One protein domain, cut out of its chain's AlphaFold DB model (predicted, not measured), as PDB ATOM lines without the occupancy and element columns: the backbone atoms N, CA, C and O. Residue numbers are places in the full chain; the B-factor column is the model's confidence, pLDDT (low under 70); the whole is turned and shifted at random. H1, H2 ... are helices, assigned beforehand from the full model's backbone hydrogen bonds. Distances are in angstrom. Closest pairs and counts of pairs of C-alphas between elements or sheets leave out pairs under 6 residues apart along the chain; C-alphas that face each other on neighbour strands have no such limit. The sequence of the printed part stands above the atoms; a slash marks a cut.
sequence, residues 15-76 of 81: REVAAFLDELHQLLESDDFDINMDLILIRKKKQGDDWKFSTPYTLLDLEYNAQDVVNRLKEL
ATOM      1  N   ARG A  15     -45.994   0.763  -5.127       88.94
ATOM      2  CA  ARG A  15     -46.114   0.423  -6.552       88.94
ATOM      3  C   ARG A  15     -45.893   1.624  -7.475       88.94
ATOM      4  O   ARG A  15     -45.314   1.456  -8.536       88.94
ATOM      5  N   GLU A  16     -46.365   2.805  -7.084       88.94
ATOM      6  CA  GLU A  16     -46.173   4.041  -7.855       88.94
ATOM      7  C   GLU A  16     -44.699   4.460  -7.822       88.94
ATOM      8  O   GLU A  16     -44.146   4.814  -8.855       88.94
ATOM      9  N   VAL A  17     -44.040   4.328  -6.665       89.75
ATOM     10  CA  VAL A  17     -42.596   4.580  -6.532       89.75
ATOM     11  C   VAL A  17     -41.782   3.581  -7.355       89.75
ATOM     12  O   VAL A  17     -40.851   3.982  -8.041       89.75
ATOM     13  N   ALA A  18     -42.142   2.295  -7.325       90.75
ATOM     14  CA  ALA A  18     -41.467   1.270  -8.118       90.75
ATOM     15  C   ALA A  18     -41.604   1.531  -9.627       90.75
ATOM     16  O   ALA A  18     -40.603   1.520 -10.329       90.75
ATOM     17  N   ALA A  19     -42.815   1.841 -10.103       92.50
ATOM     18  CA  ALA A  19     -43.044   2.173 -11.510       92.50
ATOM     19  C   ALA A  19     -42.257   3.419 -11.944       92.50
ATOM     20  O   ALA A  19     -41.643   3.424 -13.004       92.50
ATOM     21  N   PHE A  20     -42.215   4.446 -11.092       93.06
ATOM     22  CA  PHE A  20     -41.402   5.632 -11.343       93.06
ATOM     23  C   PHE A  20     -39.902   5.309 -11.434       93.06
ATOM     24  O   PHE A  20     -39.219   5.851 -12.297       93.06
ATOM     25  N   LEU A  21     -39.377   4.447 -10.554       93.94
ATOM     26  CA  LEU A  21     -37.966   4.051 -10.607       93.94
ATOM     27  C   LEU A  21     -37.648   3.242 -11.869       93.94
ATOM     28  O   LEU A  21     -36.610   3.495 -12.472       93.94
ATOM     29  N   ASP A  22     -38.545   2.357 -12.308       94.62
ATOM     30  CA  ASP A  22     -38.385   1.632 -13.576       94.62
ATOM     31  C   ASP A  22     -38.323   2.602 -14.770       94.62
ATOM     32  O   ASP A  22     -37.434   2.492 -15.615       94.62
ATOM     33  N   GLU A  23     -39.228   3.585 -14.832       95.94
ATOM     34  CA  GLU A  23     -39.220   4.625 -15.874       95.94
ATOM     35  C   GLU A  23     -37.944   5.480 -15.818       95.94
ATOM     36  O   GLU A  23     -37.347   5.788 -16.851       95.94
ATOM     37  N   LEU A  24     -37.493   5.834 -14.611       94.75
ATOM     38  CA  LEU A  24     -36.255   6.580 -14.405       94.75
ATOM     39  C   LEU A  24     -35.036   5.788 -14.892       94.75
ATOM     40  O   LEU A  24     -34.168   6.353 -15.552       94.75
ATOM     41  N   HIS A  25     -34.950   4.494 -14.581       95.56
ATOM     42  CA  HIS A  25     -33.845   3.648 -15.037       95.56
ATOM     43  C   HIS A  25     -33.834   3.525 -16.556       95.56
ATOM     44  O   HIS A  25     -32.788   3.745 -17.159       95.56
ATOM     45  N   GLN A  26     -34.995   3.298 -17.176       95.38
ATOM     46  CA  GLN A  26     -35.119   3.262 -18.636       95.38
ATOM     47  C   GLN A  26     -34.671   4.575 -19.287       95.38
ATOM     48  O   GLN A  26     -33.965   4.548 -20.293       95.38
ATOM     49  N   LEU A  27     -35.028   5.721 -18.700       95.19
ATOM     50  CA  LEU A  27     -34.579   7.028 -19.178       95.19
ATOM     51  C   LEU A  27     -33.050   7.167 -19.103       95.19
ATOM     52  O   LEU A  27     -32.429   7.596 -20.067       95.19
ATOM     53  N   LEU A  28     -32.444   6.801 -17.969       94.25
ATOM     54  CA  LEU A  28     -31.003   6.968 -17.725       94.25
ATOM     55  C   LEU A  28     -30.119   5.933 -18.445       94.25
ATOM     56  O   LEU A  28     -28.899   6.112 -18.527       94.25
ATOM     57  N   GLU A  29     -30.693   4.808 -18.866       93.62
ATOM     58  CA  GLU A  29     -30.022   3.742 -19.624       93.62
ATOM     59  C   GLU A  29     -30.287   3.820 -21.132       93.62
ATOM     60  O   GLU A  29     -29.691   3.054 -21.883       93.62
ATOM     61  N   SER A  30     -31.142   4.747 -21.573       95.12
ATOM     62  CA  SER A  30     -31.392   5.002 -22.990       95.12
ATOM     63  C   SER A  30     -30.113   5.417 -23.718       95.12
ATOM     64  O   SER A  30     -29.373   6.274 -23.232       95.12
ATOM     65  N   ASP A  31     -29.895   4.873 -24.917       93.00
ATOM     66  CA  ASP A  31     -28.782   5.264 -25.795       93.00
ATOM     67  C   ASP A  31     -28.853   6.748 -26.203       93.00
ATOM     68  O   ASP A  31     -27.829   7.358 -26.508       93.00
ATOM     69  N   ASP A  32     -30.055   7.334 -26.182       94.75
ATOM     70  CA  ASP A  32     -30.298   8.736 -26.536       94.75
ATOM     71  C   ASP A  32     -30.044   9.715 -25.374       94.75
ATOM     72  O   ASP A  32     -30.121  10.926 -25.575       94.75
ATOM     73  N   PHE A  33     -29.777   9.222 -24.159       93.88
ATOM     74  CA  PHE A  33     -29.572  10.074 -22.988       93.88
ATOM     75  C   PHE A  33     -28.139  10.625 -22.938       93.88
ATOM     76  O   PHE A  33     -27.177   9.884 -22.714       93.88
ATOM     77  N   ASP A  34     -27.994  11.945 -23.064       92.75
ATOM     78  CA  ASP A  34     -26.729  12.657 -22.873       92.75
ATOM     79  C   ASP A  34     -26.749  13.416 -21.545       92.75
ATOM     80  O   ASP A  34     -27.422  14.433 -21.382       92.75
ATOM     81  N   ILE A  35     -25.926  12.974 -20.594       91.62
ATOM     82  CA  ILE A  35     -25.787  13.582 -19.261       91.62
ATOM     83  C   ILE A  35     -25.508  15.090 -19.329       91.62
ATOM     84  O   ILE A  35     -25.922  15.832 -18.438       91.62
ATOM     85  N   ASN A  36     -24.808  15.562 -20.361       88.00
ATOM     86  CA  ASN A  36     -24.448  16.972 -20.498       88.00
ATOM     87  C   ASN A  36     -25.595  17.831 -21.045       88.00
ATOM     88  O   ASN A  36     -25.570  19.051 -20.862       88.00
ATOM     89  N   MET A  37     -26.574  17.221 -21.719       91.12
ATOM     90  CA  MET A  37     -27.722  17.914 -22.311       91.12
ATOM     91  C   MET A  37     -29.007  17.714 -21.504       91.12
ATOM     92  O   MET A  37     -29.768  18.664 -21.317       91.12
ATOM     93  N   ASP A  38     -29.209  16.510 -20.980       91.00
ATOM     94  CA  ASP A  38     -30.472  16.061 -20.398       91.00
ATOM     95  C   ASP A  38     -30.491  16.148 -18.866       91.00
ATOM     96  O   ASP A  38     -31.553  16.028 -18.248       91.00
ATOM     97  N   LEU A  39     -29.341  16.401 -18.226       88.75
ATOM     98  CA  LEU A  39     -29.240  16.561 -16.778       88.75
ATOM     99  C   LEU A  39     -28.582  17.885 -16.380       88.75
ATOM    100  O   LEU A  39     -27.420  18.159 -16.667       88.75
ATOM    101  N   ILE A  40     -29.301  18.678 -15.583       85.62
ATOM    102  CA  ILE A  40     -28.766  19.897 -14.970       85.62
ATOM    103  C   ILE A  40     -28.547  19.655 -13.478       85.62
ATOM    104  O   ILE A  40     -29.489  19.644 -12.682       85.62
ATOM    105  N   LEU A  41     -27.284  19.515 -13.069       83.12
ATOM    106  CA  LEU A  41     -26.922  19.417 -11.657       83.12
ATOM    107  C   LEU A  41     -26.850  20.810 -11.013       83.12
ATOM    108  O   LEU A  41     -25.847  21.520 -11.109       83.12
ATOM    109  N   ILE A  42     -27.909  21.196 -10.300       78.19
ATOM    110  CA  ILE A  42     -27.957  22.476  -9.582       78.19
ATOM    111  C   ILE A  42     -27.288  22.335  -8.211       78.19
ATOM    112  O   ILE A  42     -27.894  21.888  -7.236       78.19
ATOM    113  N   ARG A  43     -26.042  22.799  -8.106       71.31
ATOM    114  CA  ARG A  43     -25.324  22.912  -6.828       71.31
ATOM    115  C   ARG A  43     -25.646  24.255  -6.161       71.31
ATOM    116  O   ARG A  43     -25.023  25.272  -6.465       71.31
ATOM    117  N   LYS A  44     -26.629  24.297  -5.255       65.50
ATOM    118  CA  LYS A  44     -26.900  25.509  -4.457       65.50
ATOM    119  C   LYS A  44     -25.862  25.661  -3.338       65.50
ATOM    120  O   LYS A  44     -25.690  24.755  -2.532       65.50
ATOM    121  N   LYS A  45     -25.217  26.831  -3.246       58.16
ATOM    122  CA  LYS A  45     -24.452  27.259  -2.055       58.16
ATOM    123  C   LYS A  45     -25.426  27.806  -0.990       58.16
ATOM    124  O   LYS A  45     -26.446  28.382  -1.375       58.16
ATOM    125  N   LYS A  46     -25.151  27.637   0.318       57.66
ATOM    126  CA  LYS A  46     -26.007  28.146   1.421       57.66
ATOM    127  C   LYS A  46     -26.384  29.608   1.225       57.66
ATOM    128  O   LYS A  46     -25.541  30.432   0.881       57.66
ATOM    129  N   GLN A  47     -27.603  29.923   1.645       52.28
ATOM    130  CA  GLN A  47     -27.887  31.162   2.358       52.28
ATOM    131  C   GLN A  47     -28.264  30.776   3.798       52.28
ATOM    132  O   GLN A  47     -29.306  30.167   4.004       52.28
ATOM    133  N   GLY A  48     -27.405  31.091   4.773       56.19
ATOM    134  CA  GLY A  48     -27.725  31.005   6.208       56.19
ATOM    135  C   GLY A  48     -27.415  29.685   6.936       56.19
ATOM    136  O   GLY A  48     -27.104  28.656   6.333       56.19
ATOM    137  N   ASP A  49     -27.490  29.749   8.270       56.41
ATOM    138  CA  ASP A  49     -27.182  28.658   9.212       56.41
ATOM    139  C   ASP A  49     -28.263  27.558   9.275       56.41
ATOM    140  O   ASP A  49     -27.990  26.442   9.727       56.41
ATOM    141  N   ASP A  50     -29.455  27.817   8.732       54.62
ATOM    142  CA  ASP A  50     -30.644  26.952   8.840       54.62
ATOM    143  C   ASP A  50     -30.555  25.637   8.038       54.62
ATOM    144  O   ASP A  50     -31.408  24.757   8.146       54.62
ATOM    145  N   TRP A  51     -29.497  25.456   7.246       54.31
ATOM    146  CA  TRP A  51     -29.325  24.318   6.333       54.31
ATOM    147  C   TRP A  51     -28.185  23.369   6.701       54.31
ATOM    148  O   TRP A  51     -27.691  22.622   5.851       54.31
ATOM    149  N   LYS A  52     -27.763  23.368   7.970       52.19
ATOM    150  CA  LYS A  52     -26.665  22.527   8.485       52.19
ATOM    151  C   LYS A  52     -26.847  21.016   8.245       52.19
ATOM    152  O   LYS A  52     -25.845  20.321   8.162       52.19
ATOM    153  N   PHE A  53     -28.082  20.539   8.065       52.88
ATOM    154  CA  PHE A  53     -28.411  19.125   7.812       52.88
ATOM    155  C   PHE A  53     -29.068  18.869   6.447       52.88
ATOM    156  O   PHE A  53     -29.646  17.810   6.223       52.88
ATOM    157  N   SER A  54     -29.033  19.844   5.538       52.19
ATOM    158  CA  SER A  54     -29.630  19.686   4.211       52.19
ATOM    159  C   SER A  54     -28.679  18.945   3.251       52.19
ATOM    160  O   SER A  54     -27.470  19.185   3.248       52.19
ATOM    161  N   THR A  55     -29.241  18.093   2.386       54.28
ATOM    162  CA  THR A  55     -28.548  17.350   1.309       54.28
ATOM    163  C   THR A  55     -27.690  18.178   0.327       54.28
ATOM    164  O   THR A  55     -26.725  17.619  -0.195       54.28
ATOM    165  N   PRO A  56     -27.931  19.487   0.075       50.66
ATOM    166  CA  PRO A  56     -27.065  20.327  -0.756       50.66
ATOM    167  C   PRO A  56     -25.593  20.373  -0.325       50.66
ATOM    168  O   PRO A  56     -24.737  20.644  -1.162       50.66
ATOM    169  N   TYR A  57     -25.287  20.111   0.952       50.00
ATOM    170  CA  TYR A  57     -23.910  20.128   1.459       50.00
ATOM    171  C   TYR A  57     -23.153  18.842   1.161       50.00
ATOM    172  O   TYR A  57     -22.002  18.903   0.752       50.00
ATOM    173  N   THR A  58     -23.817  17.688   1.248       55.72
ATOM    174  CA  THR A  58     -23.162  16.395   1.036       55.72
ATOM    175  C   THR A  58     -22.611  16.269  -0.386       55.72
ATOM    176  O   THR A  58     -21.511  15.775  -0.562       55.72
ATOM    177  N   LEU A  59     -23.315  16.769  -1.408       56.66
ATOM    178  CA  LEU A  59     -22.832  16.689  -2.796       56.66
ATOM    179  C   LEU A  59     -21.662  17.642  -3.087       56.66
ATOM    180  O   LEU A  59     -20.796  17.310  -3.891       56.66
ATOM    181  N   LEU A  60     -21.638  18.822  -2.456       55.75
ATOM    182  CA  LEU A  60     -20.530  19.775  -2.581       55.75
ATOM    183  C   LEU A  60     -19.286  19.281  -1.832       55.75
ATOM    184  O   LEU A  60     -18.193  19.364  -2.382       55.75
ATOM    185  N   ASP A  61     -19.470  18.737  -0.629       57.38
ATOM    186  CA  ASP A  61     -18.388  18.209   0.207       57.38
ATOM    187  C   ASP A  61     -17.824  16.878  -0.336       57.38
ATOM    188  O   ASP A  61     -16.661  16.567  -0.101       57.38
ATOM    189  N   LEU A  62     -18.624  16.103  -1.084       66.81
ATOM    190  CA  LEU A  62     -18.202  14.869  -1.767       66.81
ATOM    191  C   LEU A  62     -17.742  15.092  -3.220       66.81
ATOM    192  O   LEU A  62     -17.482  14.119  -3.921       66.81
ATOM    193  N   GLU A  63     -17.696  16.342  -3.695       71.06
ATOM    194  CA  GLU A  63     -17.314  16.710  -5.071       71.06
ATOM    195  C   GLU A  63     -18.137  16.028  -6.189       71.06
ATOM    196  O   GLU A  63     -17.711  15.984  -7.344       71.06
ATOM    197  N   TYR A  64     -19.358  15.568  -5.886       79.88
ATOM    198  CA  TYR A  64     -20.206  14.796  -6.806       79.88
ATOM    199  C   TYR A  64     -20.486  15.549  -8.103       79.88
ATOM    200  O   TYR A  64     -21.130  16.608  -8.102       79.88
ATOM    201  N   ASN A  65     -20.046  14.995  -9.226       84.81
ATOM    202  CA  ASN A  65     -20.365  15.481 -10.563       84.81
ATOM    203  C   ASN A  65     -21.674  14.855 -11.091       84.81
ATOM    204  O   ASN A  65     -22.337  14.069 -10.414       84.81
ATOM    205  N   ALA A  66     -22.090  15.261 -12.290       86.94
ATOM    206  CA  ALA A  66     -23.324  14.771 -12.902       86.94
ATOM    207  C   ALA A  66     -23.311  13.242 -13.106       86.94
ATOM    208  O   ALA A  66     -24.321  12.590 -12.853       86.94
ATOM    209  N   GLN A  67     -22.161  12.664 -13.472       89.69
ATOM    210  CA  GLN A  67     -21.993  11.218 -13.631       89.69
ATOM    211  C   GLN A  67     -22.207  10.475 -12.309       89.69
ATOM    212  O   GLN A  67     -22.906   9.464 -12.283       89.69
ATOM    213  N   ASP A  68     -21.650  10.986 -11.209       88.81
ATOM    214  CA  ASP A  68     -21.794  10.367  -9.886       88.81
ATOM    215  C   ASP A  68     -23.263  10.321  -9.453       88.81
ATOM    216  O   ASP A  68     -23.745   9.314  -8.928       88.81
ATOM    217  N   VAL A  69     -24.000  11.402  -9.725       88.12
ATOM    218  CA  VAL A  69     -25.438  11.482  -9.451       88.12
ATOM    219  C   VAL A  69     -26.208  10.476 -10.303       88.12
ATOM    220  O   VAL A  69     -27.007   9.724  -9.753       88.12
ATOM    221  N   VAL A  70     -25.948  10.406 -11.612       90.94
ATOM    222  CA  VAL A  70     -26.596   9.428 -12.506       90.94
ATOM    223  C   VAL A  70     -26.337   7.999 -12.041       90.94
ATOM    224  O   VAL A  70     -27.274   7.207 -11.961       90.94
ATOM    225  N   ASN A  71     -25.098   7.676 -11.668       91.56
ATOM    226  CA  ASN A  71     -24.745   6.347 -11.176       91.56
ATOM    227  C   ASN A  71     -25.547   5.990  -9.918       91.56
ATOM    228  O   ASN A  71     -26.107   4.900  -9.840       91.56
ATOM    229  N   ARG A  72     -25.688   6.922  -8.966       90.44
ATOM    230  CA  ARG A  72     -26.516   6.688  -7.772       90.44
ATOM    231  C   ARG A  72     -28.003   6.583  -8.073       90.44
ATOM    232  O   ARG A  72     -28.674   5.784  -7.428       90.44
ATOM    233  N   LEU A  73     -28.522   7.333  -9.044       91.81
ATOM    234  CA  LEU A  73     -29.921   7.211  -9.461       91.81
ATOM    235  C   LEU A  73     -30.221   5.825 -10.055       91.81
ATOM    236  O   LEU A  73     -31.268   5.253  -9.749       91.81
ATOM    237  N   LYS A  74     -29.285   5.246 -10.819       92.12
ATOM    238  CA  LYS A  74     -29.399   3.879 -11.367       92.12
ATOM    239  C   LYS A  74     -29.409   2.790 -10.290       92.12
ATOM    240  O   LYS A  74     -29.978   1.724 -10.481       92.12
ATOM    241  N   GLU A  75     -28.803   3.048  -9.137       92.56
ATOM    242  CA  GLU A  75     -28.762   2.087  -8.030       92.56
ATOM    243  C   GLU A  75     -30.028   2.095  -7.160       92.56
ATOM    244  O   GLU A  75     -30.220   1.171  -6.365       92.56
ATOM    245  N   LEU A  76     -30.887   3.116  -7.286       91.25
ATOM    246  CA  LEU A  76     -32.085   3.259  -6.459       91.25
ATOM    247  C   LEU A  76     -33.048   2.093  -6.662       91.25
ATOM    248  O   LEU A  76     -33.460   1.797  -7.778       91.25
TER     249      LEU A  76
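This is residues 15 to 76 of the 81 residues of an uncharacterized protein of Clostridium sp. AM49-4BH (UniProt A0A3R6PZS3). A long helix, H1, and a shorter one, H4, meet at a steep tilt at one end of a loose, flat model, and the very short H2 sits by the first residues of H4. From H2 a long loop runs out to the other end, where residues 47 to 53 stick out free, and folds back through the small helix H3, which touches no helix, to H4. The printed part has 62 residues with four named helices, in the order H1, H2, H3, H4, and no named strand; the class is all helix. The whole is loose, with a radius of gyration of the C-alphas of 14.1 A and spans of 40 by 29 by 16 A.

H1, residues 15 to 29, and H4, residues 66 to 75, touch, with 5 pairs of C-alphas within 8 A. H1 touches H4 with residues 24 to 28 alone, and the closest C-alphas of the two, those of His 25 and Lys 74, are 5.8 A apart. Their lines stand at a steep tilt of 45 degrees, and they run opposite ways. H2, residues 35 to 38, touches H4; their closest C-alphas, those of Ile 35 and Ala 66, are 6.9 A apart. H1 and H2 are apart. H3, residues 56 to 61, is apart from H1, H2 and H4. In H1 and H4 every pair of O i and N i+4 is within hydrogen-bond range; in H3 1 of 2 is, and H2 is too short for such a pair.

H1 begins with the C-alpha of Arg 15 at (-46.114, 0.423, -6.552) and runs 21.0 A from first to last C-alpha, to Glu 29. H2, from Ile 35 to Asp 38, measures 5.4 A. H3, from Pro 56 at (-27.065, 20.327, -0.756) to Asp 61, measures 9.0 A. H4, from Ala 66 to Glu 75, measures 14.6 A, and its last C-alpha is at (-28.762, 2.087, -8.030).

The two C-alphas farthest apart, those of Asp 31 and Asp 49, are 42.1 A apart, while the first and last printed C-alphas, those of Arg 15 and Leu 76, are 14.3 A apart. The printed part has no cut. The link from H2 to H3 is long, with 17 residues, 39 to 55, whose C-alphas lie 7 to 24 A from the mean of all C-alphas. The links from H1 to H2 and from H3 to H4 are tight. The mean pLDDT of the printed part is 79.4, and residues 44 to 62 are under 70; the mean pLDDT of H3 is 54.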